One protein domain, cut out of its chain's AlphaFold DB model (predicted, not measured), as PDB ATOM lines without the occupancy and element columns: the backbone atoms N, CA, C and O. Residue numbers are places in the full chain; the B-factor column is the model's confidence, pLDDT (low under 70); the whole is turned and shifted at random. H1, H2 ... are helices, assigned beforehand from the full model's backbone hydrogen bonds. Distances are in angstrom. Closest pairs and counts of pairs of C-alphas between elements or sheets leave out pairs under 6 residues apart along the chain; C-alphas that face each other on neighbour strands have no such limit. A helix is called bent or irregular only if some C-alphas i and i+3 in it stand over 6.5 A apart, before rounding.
ATOM      1  N   THR A 144     184.452 152.367 106.061       84.56
ATOM      2  CA  THR A 144     185.475 153.415 106.072       84.56
ATOM      3  C   THR A 144     186.439 153.190 107.242       84.56
ATOM      4  O   THR A 144     186.051 152.603 108.258       84.56
ATOM      5  N   PRO A 145     187.703 153.640 107.141       83.75
ATOM      6  CA  PRO A 145     188.672 153.481 108.227       83.75
ATOM      7  C   PRO A 145     188.217 154.168 109.527       83.75
ATOM      8  O   PRO A 145     188.460 153.645 110.612       83.75
ATOM      9  N   GLU A 146     187.496 155.287 109.427       84.12
ATOM     10  CA  GLU A 146     186.943 156.022 110.574       84.12
ATOM     11  C   GLU A 146     185.827 155.240 111.284       84.12
ATOM     12  O   GLU A 146     185.842 155.090 112.510       84.12
ATOM     13  N   ASN A 147     184.883 154.673 110.523       82.88
ATOM     14  CA  ASN A 147     183.810 153.846 111.083       82.88
ATOM     15  C   ASN A 147     184.359 152.546 111.681       82.88
ATOM     16  O   ASN A 147     183.873 152.089 112.714       82.88
ATOM     17  N   LEU A 148     185.403 151.972 111.077       82.75
ATOM     18  CA  LEU A 148     186.064 150.774 111.592       82.75
ATOM     19  C   LEU A 148     186.759 151.043 112.935       82.75
ATOM     20  O   LEU A 148     186.669 150.223 113.847       82.75
ATOM     21  N   GLN A 149     187.390 152.212 113.095       84.06
ATOM     22  CA  GLN A 149     187.932 152.641 114.389       84.06
ATOM     23  C   GLN A 149     186.831 152.822 115.434       84.06
ATOM     24  O   GLN A 149     186.985 152.367 116.568       84.06
ATOM     25  N   ARG A 150     185.698 153.420 115.059       82.62
ATOM     26  CA  ARG A 150     184.540 153.571 115.950       82.62
ATOM     27  C   ARG A 150     183.950 152.214 116.357       82.62
ATOM     28  O   ARG A 150     183.631 152.026 117.526       82.62
ATOM     29  N   ALA A 151     183.894 151.253 115.433       84.25
ATOM     30  CA  ALA A 151     183.417 149.888 115.663       84.25
ATOM     31  C   ALA A 151     184.415 148.974 116.392       84.25
ATOM     32  O   ALA A 151     184.031 147.904 116.866       84.25
ATOM     33  N   SER A 152     185.684 149.376 116.500       84.81
ATOM     34  CA  SER A 152     186.765 148.524 117.012       84.81
ATOM     35  C   SER A 152     186.504 147.989 118.421       84.81
ATOM     36  O   SER A 152     186.702 146.802 118.661       84.81
ATOM     37  N   LYS A 153     186.002 148.824 119.339       86.12
ATOM     38  CA  LYS A 153     185.707 148.424 120.727       86.12
ATOM     39  C   LYS A 153     184.627 147.351 120.795       86.12
ATOM     40  O   LYS A 153     184.778 146.357 121.500       86.12
ATOM     41  N   TRP A 154     183.577 147.522 119.997       87.06
ATOM     42  CA  TRP A 154     182.488 146.562 119.896       87.06
ATOM     43  C   TRP A 154     182.944 145.239 119.261       87.06
ATOM     44  O   TRP A 154     182.655 144.168 119.793       87.06
ATOM     45  N   LEU A 155     183.734 145.300 118.182       87.00
ATOM     46  CA  LEU A 155     184.300 144.115 117.523       87.00
ATOM     47  C   LEU A 155     185.273 143.347 118.429       87.00
ATOM     48  O   LEU A 155     185.247 142.118 118.453       87.00
ATOM     49  N   LEU A 156     186.105 144.055 119.198       89.12
ATOM     50  CA  LEU A 156     187.001 143.443 120.182       89.12
ATOM     51  C   LEU A 156     186.213 142.760 121.302       89.12
ATOM     52  O   LEU A 156     186.529 141.628 121.661       89.12
ATOM     53  N   CYS A 157     185.158 143.403 121.809       88.88
ATOM     54  CA  CYS A 157     184.279 142.793 122.802       88.88
ATOM     55  C   CYS A 157     183.626 141.505 122.265       88.88
ATOM     56  O   CYS A 157     183.614 140.485 122.955       88.88
ATOM     57  N   LEU A 158     183.151 141.504 121.015       91.19
ATOM     58  CA  LEU A 158     182.590 140.314 120.360       91.19
ATOM     59  C   LEU A 158     183.612 139.183 120.200       91.19
ATOM     60  O   LEU A 158     183.279 138.016 120.413       91.19
ATOM     61  N   ALA A 159     184.853 139.520 119.842       90.81
ATOM     62  CA  ALA A 159     185.929 138.544 119.714       90.81
ATOM     63  C   ALA A 159     186.262 137.882 121.065       90.81
ATOM     64  O   ALA A 159     186.475 136.671 121.119       90.81
ATOM     65  N   LEU A 160     186.257 138.657 122.155       92.25
ATOM     66  CA  LEU A 160     186.541 138.167 123.508       92.25
ATOM     67  C   LEU A 160     185.382 137.353 124.106       92.25
ATOM     68  O   LEU A 160     185.617 136.324 124.736       92.25
ATOM     69  N   SER A 161     184.137 137.765 123.862       88.88
ATOM     70  CA  SER A 161     182.912 137.115 124.366       88.88
ATOM     71  C   SER A 161     182.457 135.904 123.536       88.88
ATOM     72  O   SER A 161     181.341 135.413 123.705       88.88
ATOM     73  N   ARG A 162     183.298 135.411 122.611       86.62
ATOM     74  CA  ARG A 162     182.979 134.306 121.682       86.62
ATOM     75  C   ARG A 162     181.675 134.530 120.898       86.62
ATOM     76  O   ARG A 162     180.954 133.578 120.606       86.62
ATOM     77  N   GLY A 163     181.385 135.782 120.542       83.12
ATOM     78  CA  GLY A 163     180.204 136.159 119.763       83.12
ATOM     79  C   GLY A 163     178.942 136.448 120.581       83.12
ATOM     80  O   GLY A 163     177.868 136.563 119.990       83.12
ATOM     81  N   ASN A 164     179.029 136.595 121.908       85.38
ATOM     82  CA  ASN A 164     177.867 136.964 122.716       85.38
ATOM     83  C   ASN A 164     177.541 138.467 122.581       85.38
ATOM     84  O   ASN A 164     178.088 139.318 123.279       85.38
ATOM     85  N   ALA A 165     176.613 138.804 121.680       78.81
ATOM     86  CA  ALA A 165     176.240 140.191 121.386       78.81
ATOM     87  C   ALA A 165     175.598 140.939 122.573       78.81
ATOM     88  O   ALA A 165     175.670 142.166 122.626       78.81
ATOM     89  N   SER A 166     174.988 140.216 123.520       82.62
ATOM     90  CA  SER A 166     174.285 140.814 124.664       82.62
ATOM     91  C   SER A 166     175.232 141.498 125.657       82.62
ATOM     92  O   SER A 166     174.938 142.590 126.138       82.62
ATOM     93  N   GLU A 167     176.407 140.913 125.894       83.94
ATOM     94  CA  GLU A 167     177.431 141.457 126.797       83.94
ATOM     95  C   GLU A 167     178.099 142.713 126.220       83.94
ATOM     96  O   GLU A 167     178.511 143.607 126.956       83.94
ATOM     97  N   CYS A 168     178.149 142.816 124.891       84.88
ATOM     98  CA  CYS A 168     178.791 143.913 124.168       84.88
ATOM     99  C   CYS A 168     177.821 145.023 123.737       84.88
ATOM    100  O   CYS A 168     178.219 145.939 123.014       84.88
ATOM    101  N   ALA A 169     176.557 144.969 124.164       80.56
ATOM    102  CA  ALA A 169     175.529 145.924 123.753       80.56
ATOM    103  C   ALA A 169     175.867 147.379 124.138       80.56
ATOM    104  O   ALA A 169     175.579 148.300 123.375       80.56
ATOM    105  N   ALA A 170     176.542 147.593 125.274       81.25
ATOM    106  CA  ALA A 170     176.943 148.927 125.727       81.25
ATOM    107  C   ALA A 170     177.935 149.613 124.767       81.25
ATOM    108  O   ALA A 170     177.832 150.812 124.512       81.25
ATOM    109  N   GLU A 171     178.852 148.845 124.171       79.31
ATOM    110  CA  GLU A 171     179.846 149.350 123.213       79.31
ATOM    111  C   GLU A 171     179.244 149.581 121.813       79.31
ATOM    112  O   GLU A 171     179.802 150.322 121.001       79.31
ATOM    113  N   ALA A 172     178.075 148.994 121.528       75.12
ATOM    114  CA  ALA A 172     177.366 149.171 120.260       75.12
ATOM    115  C   ALA A 172     176.743 150.573 120.117       75.12
ATOM    116  O   ALA A 172     176.548 151.045 118.994       75.12
ATOM    117  N   ALA A 173     176.477 151.263 121.233       69.69
ATOM    118  CA  ALA A 173     175.848 152.587 121.255       69.69
ATOM    119  C   ALA A 173     176.678 153.669 120.540       69.69
ATOM    120  O   ALA A 173     176.127 154.647 120.039       69.69
ATOM    121  N   GLY A 174     178.002 153.495 120.464       68.19
ATOM    122  CA  GLY A 174     178.893 154.409 119.747       68.19
ATOM    123  C   GLY A 174     178.963 154.171 118.236       68.19
ATOM    124  O   GLY A 174     179.550 154.990 117.535       68.19
ATOM    125  N   VAL A 175     178.403 153.064 117.738       73.00
ATOM    126  CA  VAL A 175     178.592 152.555 116.367       73.00
ATOM    127  C   VAL A 175     177.273 152.514 115.601       73.00
ATOM    128  O   VAL A 175     177.214 152.894 114.432       73.00
ATOM    129  N   ALA A 176     176.215 152.048 116.259       69.06
ATOM    130  CA  ALA A 176     174.886 151.932 115.687       69.06
ATOM    131  C   ALA A 176     174.071 153.225 115.871       69.06
ATOM    132  O   ALA A 176     174.390 154.081 116.694       69.06
ATOM    133  N   LEU A 177     172.991 153.366 115.093       74.06
ATOM    134  CA  LEU A 177     171.989 154.406 115.334       74.06
ATOM    135  C   LEU A 177     171.396 154.277 116.742       74.06
ATOM    136  O   LEU A 177     171.245 153.170 117.255       74.06
ATOM    137  N   ASN A 178     170.971 155.411 117.308       80.81
ATOM    138  CA  ASN A 178     170.249 155.447 118.578       80.81
ATOM    139  C   ASN A 178     169.079 154.454 118.581       80.81
ATOM    140  O   ASN A 178     168.248 154.457 117.666       80.81
ATOM    141  N   GLU A 179     168.964 153.685 119.661       80.94
ATOM    142  CA  GLU A 179     167.874 152.731 119.888       80.94
ATOM    143  C   GLU A 179     166.496 153.396 119.749       80.94
ATOM    144  O   GLU A 179     165.611 152.876 119.074       80.94
ATOM    145  N   ALA A 180     166.348 154.614 120.280       86.06
ATOM    146  CA  ALA A 180     165.124 155.403 120.155       86.06
ATOM    147  C   ALA A 180     164.734 155.677 118.692       86.06
ATOM    148  O   ALA A 180     163.553 155.641 118.350       86.06
ATOM    149  N   THR A 181     165.708 155.917 117.810       86.56
ATOM    150  CA  THR A 181     165.455 156.137 116.380       86.56
ATOM    151  C   THR A 181     165.020 154.842 115.698       86.56
ATOM    152  O   THR A 181     164.105 154.863 114.879       86.56
ATOM    153  N   LEU A 182     165.638 153.712 116.052       84.12
ATOM    154  CA  LEU A 182     165.260 152.397 115.527       84.12
ATOM    155  C   LEU A 182     163.840 152.009 115.954       84.12
ATOM    156  O   LEU A 182     163.030 151.618 115.111       84.12
ATOM    157  N   LEU A 183     163.501 152.207 117.229       87.50
ATOM    158  CA  LEU A 183     162.141 152.012 117.734       87.50
ATOM    159  C   LEU A 183     161.144 152.950 117.048       87.50
ATOM    160  O   LEU A 183     160.076 152.503 116.628       87.50
ATOM    161  N   ALA A 184     161.499 154.225 116.864       90.62
ATOM    162  CA  ALA A 184     160.653 155.177 116.151       90.62
ATOM    163  C   ALA A 184     160.373 154.723 114.711       90.62
ATOM    164  O   ALA A 184     159.226 154.789 114.276       90.62
ATOM    165  N   VAL A 185     161.375 154.211 113.985       89.50
ATOM    166  CA  VAL A 185     161.187 153.665 112.630       89.50
ATOM    167  C   VAL A 185     160.224 152.479 112.634       89.50
ATOM    168  O   VAL A 185     159.302 152.460 111.823       89.50
ATOM    169  N   LEU A 186     160.384 151.519 113.551       87.38
ATOM    170  CA  LEU A 186     159.514 150.336 113.634       87.38
ATOM    171  C   LEU A 186     158.057 150.700 113.960       87.38
ATOM    172  O   LEU A 186     157.118 150.182 113.343       87.38
ATOM    173  N   VAL A 187     157.857 151.634 114.892       91.06
ATOM    174  CA  VAL A 187     156.526 152.142 115.247       91.06
ATOM    175  C   VAL A 187     155.920 152.927 114.087       91.06
ATOM    176  O   VAL A 187     154.752 152.718 113.758       91.06
ATOM    177  N   LEU A 188     156.698 153.793 113.430       90.31
ATOM    178  CA  LEU A 188     156.229 154.581 112.290       90.31
ATOM    179  C   LEU A 188     155.870 153.701 111.092       90.31
ATOM    180  O   LEU A 188     154.843 153.934 110.458       90.31
ATOM    181  N   LEU A 189     156.649 152.653 110.814       88.06
ATOM    182  CA  LEU A 189     156.315 151.663 109.787       88.06
ATOM    183  C   LEU A 189     154.966 151.005 110.087       88.06
ATOM    184  O   LEU A 189     154.092 150.978 109.222       88.06
ATOM    185  N   SER A 190     154.755 150.572 111.330       89.69
ATOM    186  CA  SER A 190     153.512 149.914 111.753       89.69
ATOM    187  C   SER A 190     152.303 150.856 111.700       89.69
ATOM    188  O   SER A 190     151.244 150.510 111.170       89.69
ATOM    189  N   ILE A 191     152.456 152.084 112.204       92.00
ATOM    190  CA  ILE A 191     151.368 153.069 112.236       92.00
ATOM    191  C   ILE A 191     151.084 153.658 110.847       92.00
ATOM    192  O   ILE A 191     149.977 154.137 110.598       92.00
ATOM    193  N   SER A 192     152.036 153.596 109.910       90.06
ATOM    194  CA  SER A 192     151.833 154.085 108.543       90.06
ATOM    195  C   SER A 192     150.675 153.358 107.855       90.06
ATOM    196  O   SER A 192     149.821 154.001 107.237       90.06
ATOM    197  N   SER A 193     150.568 152.036 108.015       88.88
ATOM    198  CA  SER A 193     149.470 151.238 107.458       88.88
ATOM    199  C   SER A 193     148.127 151.608 108.085       88.88
ATOM    200  O   SER A 193     147.120 151.714 107.382       88.88
ATOM    201  N   PHE A 194     148.124 151.883 109.389       92.00
ATOM    202  CA  PHE A 194     146.939 152.334 110.113       92.00
ATOM    203  C   PHE A 194     146.411 153.675 109.578       92.00
ATOM    204  O   PHE A 194     145.221 153.800 109.285       92.00
ATOM    205  N   TRP A 195     147.290 154.656 109.354       90.12
ATOM    206  CA  TRP A 195     146.895 155.946 108.777       90.12
ATOM    207  C   TRP A 195     146.366 155.818 107.349       90.12
ATOM    208  O   TRP A 195     145.339 156.413 107.017       90.12
ATOM    209  N   ASN A 196     147.017 155.002 106.514       90.06
ATOM    210  CA  ASN A 196     146.543 154.734 105.154       90.06
ATOM    211  C   ASN A 196     145.124 154.147 105.161       90.06
ATOM    212  O   ASN A 196     144.265 154.616 104.412       90.06
ATOM    213  N   PHE A 197     144.850 153.184 106.045       90.69
ATOM    214  CA  PHE A 197     143.509 152.621 106.199       90.69
ATOM    215  C   PHE A 197     142.479 153.697 106.566       90.69
ATOM    216  O   PHE A 197     141.456 153.815 105.892       90.69
ATOM    217  N   ILE A 198     142.771 154.535 107.566       91.38
ATOM    218  CA  ILE A 198     141.865 155.609 108.005       91.38
ATOM    219  C   ILE A 198     141.542 156.588 106.870       91.38
ATOM    220  O   ILE A 198     140.387 156.999 106.723       91.38
ATOM    221  N   PHE A 199     142.532 156.974 106.062       91.50
ATOM    222  CA  PHE A 199     142.311 157.936 104.980       91.50
ATOM    223  C   PHE A 199     141.555 157.339 103.790       91.50
ATOM    224  O   PHE A 199     140.804 158.059 103.124       91.50
ATOM    225  N   VAL A 200     141.700 156.038 103.534       89.62
ATOM    226  CA  VAL A 200     140.994 155.355 102.441       89.62
ATOM    227  C   VAL A 200     139.564 154.982 102.836       89.62
ATOM    228  O   VAL A 200     138.657 155.100 102.002       89.62
TER     229      VAL A 200
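AT A GLANCE: This is residues 144 to 200 of the 322 residues of an uncharacterized protein of Rasamsonia emersonii CBS 393.64 (UniProt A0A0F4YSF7). What shape do the backbone atoms make? The model looks roughly like a T: the kinked helix H1 is the crossbar, the short helix H2 packs on its middle, and the long helix H3 sticks out as the stem. H1, H2 and the links round them make a small body, while residues 177 to 200, of which 179 to 200 belong to H3, stand free as an arm that makes most of the length. What is it made of, and how large is it? The printed part has 57 residues with three named helices, in the order H1, H2, H3, and no named strand; the class is all helix. It is extended, with a radius of gyration of the C-alphas of 17.0 A and spans of 52 by 24 by 14 A.

IN THESE COORDINATES: Where does the first helix run? H1 holds residues 145 to 160 and begins at C-alpha 145, at (188.672, 153.481, 108.227), 21.7 A from its last C-alpha. It is irregular, with C-alphas 150 and 153 standing 7.1 A apart, and it has a kink of 48 degrees near residue 152. What follows it? H2 holds residues 169 to 172, with C-alpha 169 at (175.529, 145.924, 123.753). Where is the longest helix? H3 holds residues 179 to 200, measures 32.2 A and ends at C-alpha 200, at (140.994, 155.355, 102.441). It has a kink of 30 degrees near residue 190 and is neither bent nor irregular, but only just: C-alphas 190 and 193 are 6.0 A apart.

HOW THE PARTS SIT: How do H1 and H2 meet? They touch, H1 with residues 151 to 157 alone, and their closest C-alphas are those of Trp 154 and Glu 171, 5.1 A apart. Does H3 meet either? H3 touches no helix: it is apart from H1 and from H2, with no C-alpha within 8 A. What do the N and O atoms show? The O i to N i+4 pairs within hydrogen-bond range are 10 of 12 in H1 and 16 of 18 in H3; H2 is too short for such a pair, and its one O i to N i+3 pair is within range.

THE WHOLE: How far does it reach? The two C-alphas farthest apart are those of Leu 160 and Val 200, at 53.0 A, while the body without the free stretch spans 24 by 16 by 9 A. Is the backbone continuous? The printed part has no cut, and both links, H1 to H2 and H2 to H3, are short. Where is confidence low? The mean pLDDT of the printed part is 85.1, and residues 173, 174 and 176 are under 70.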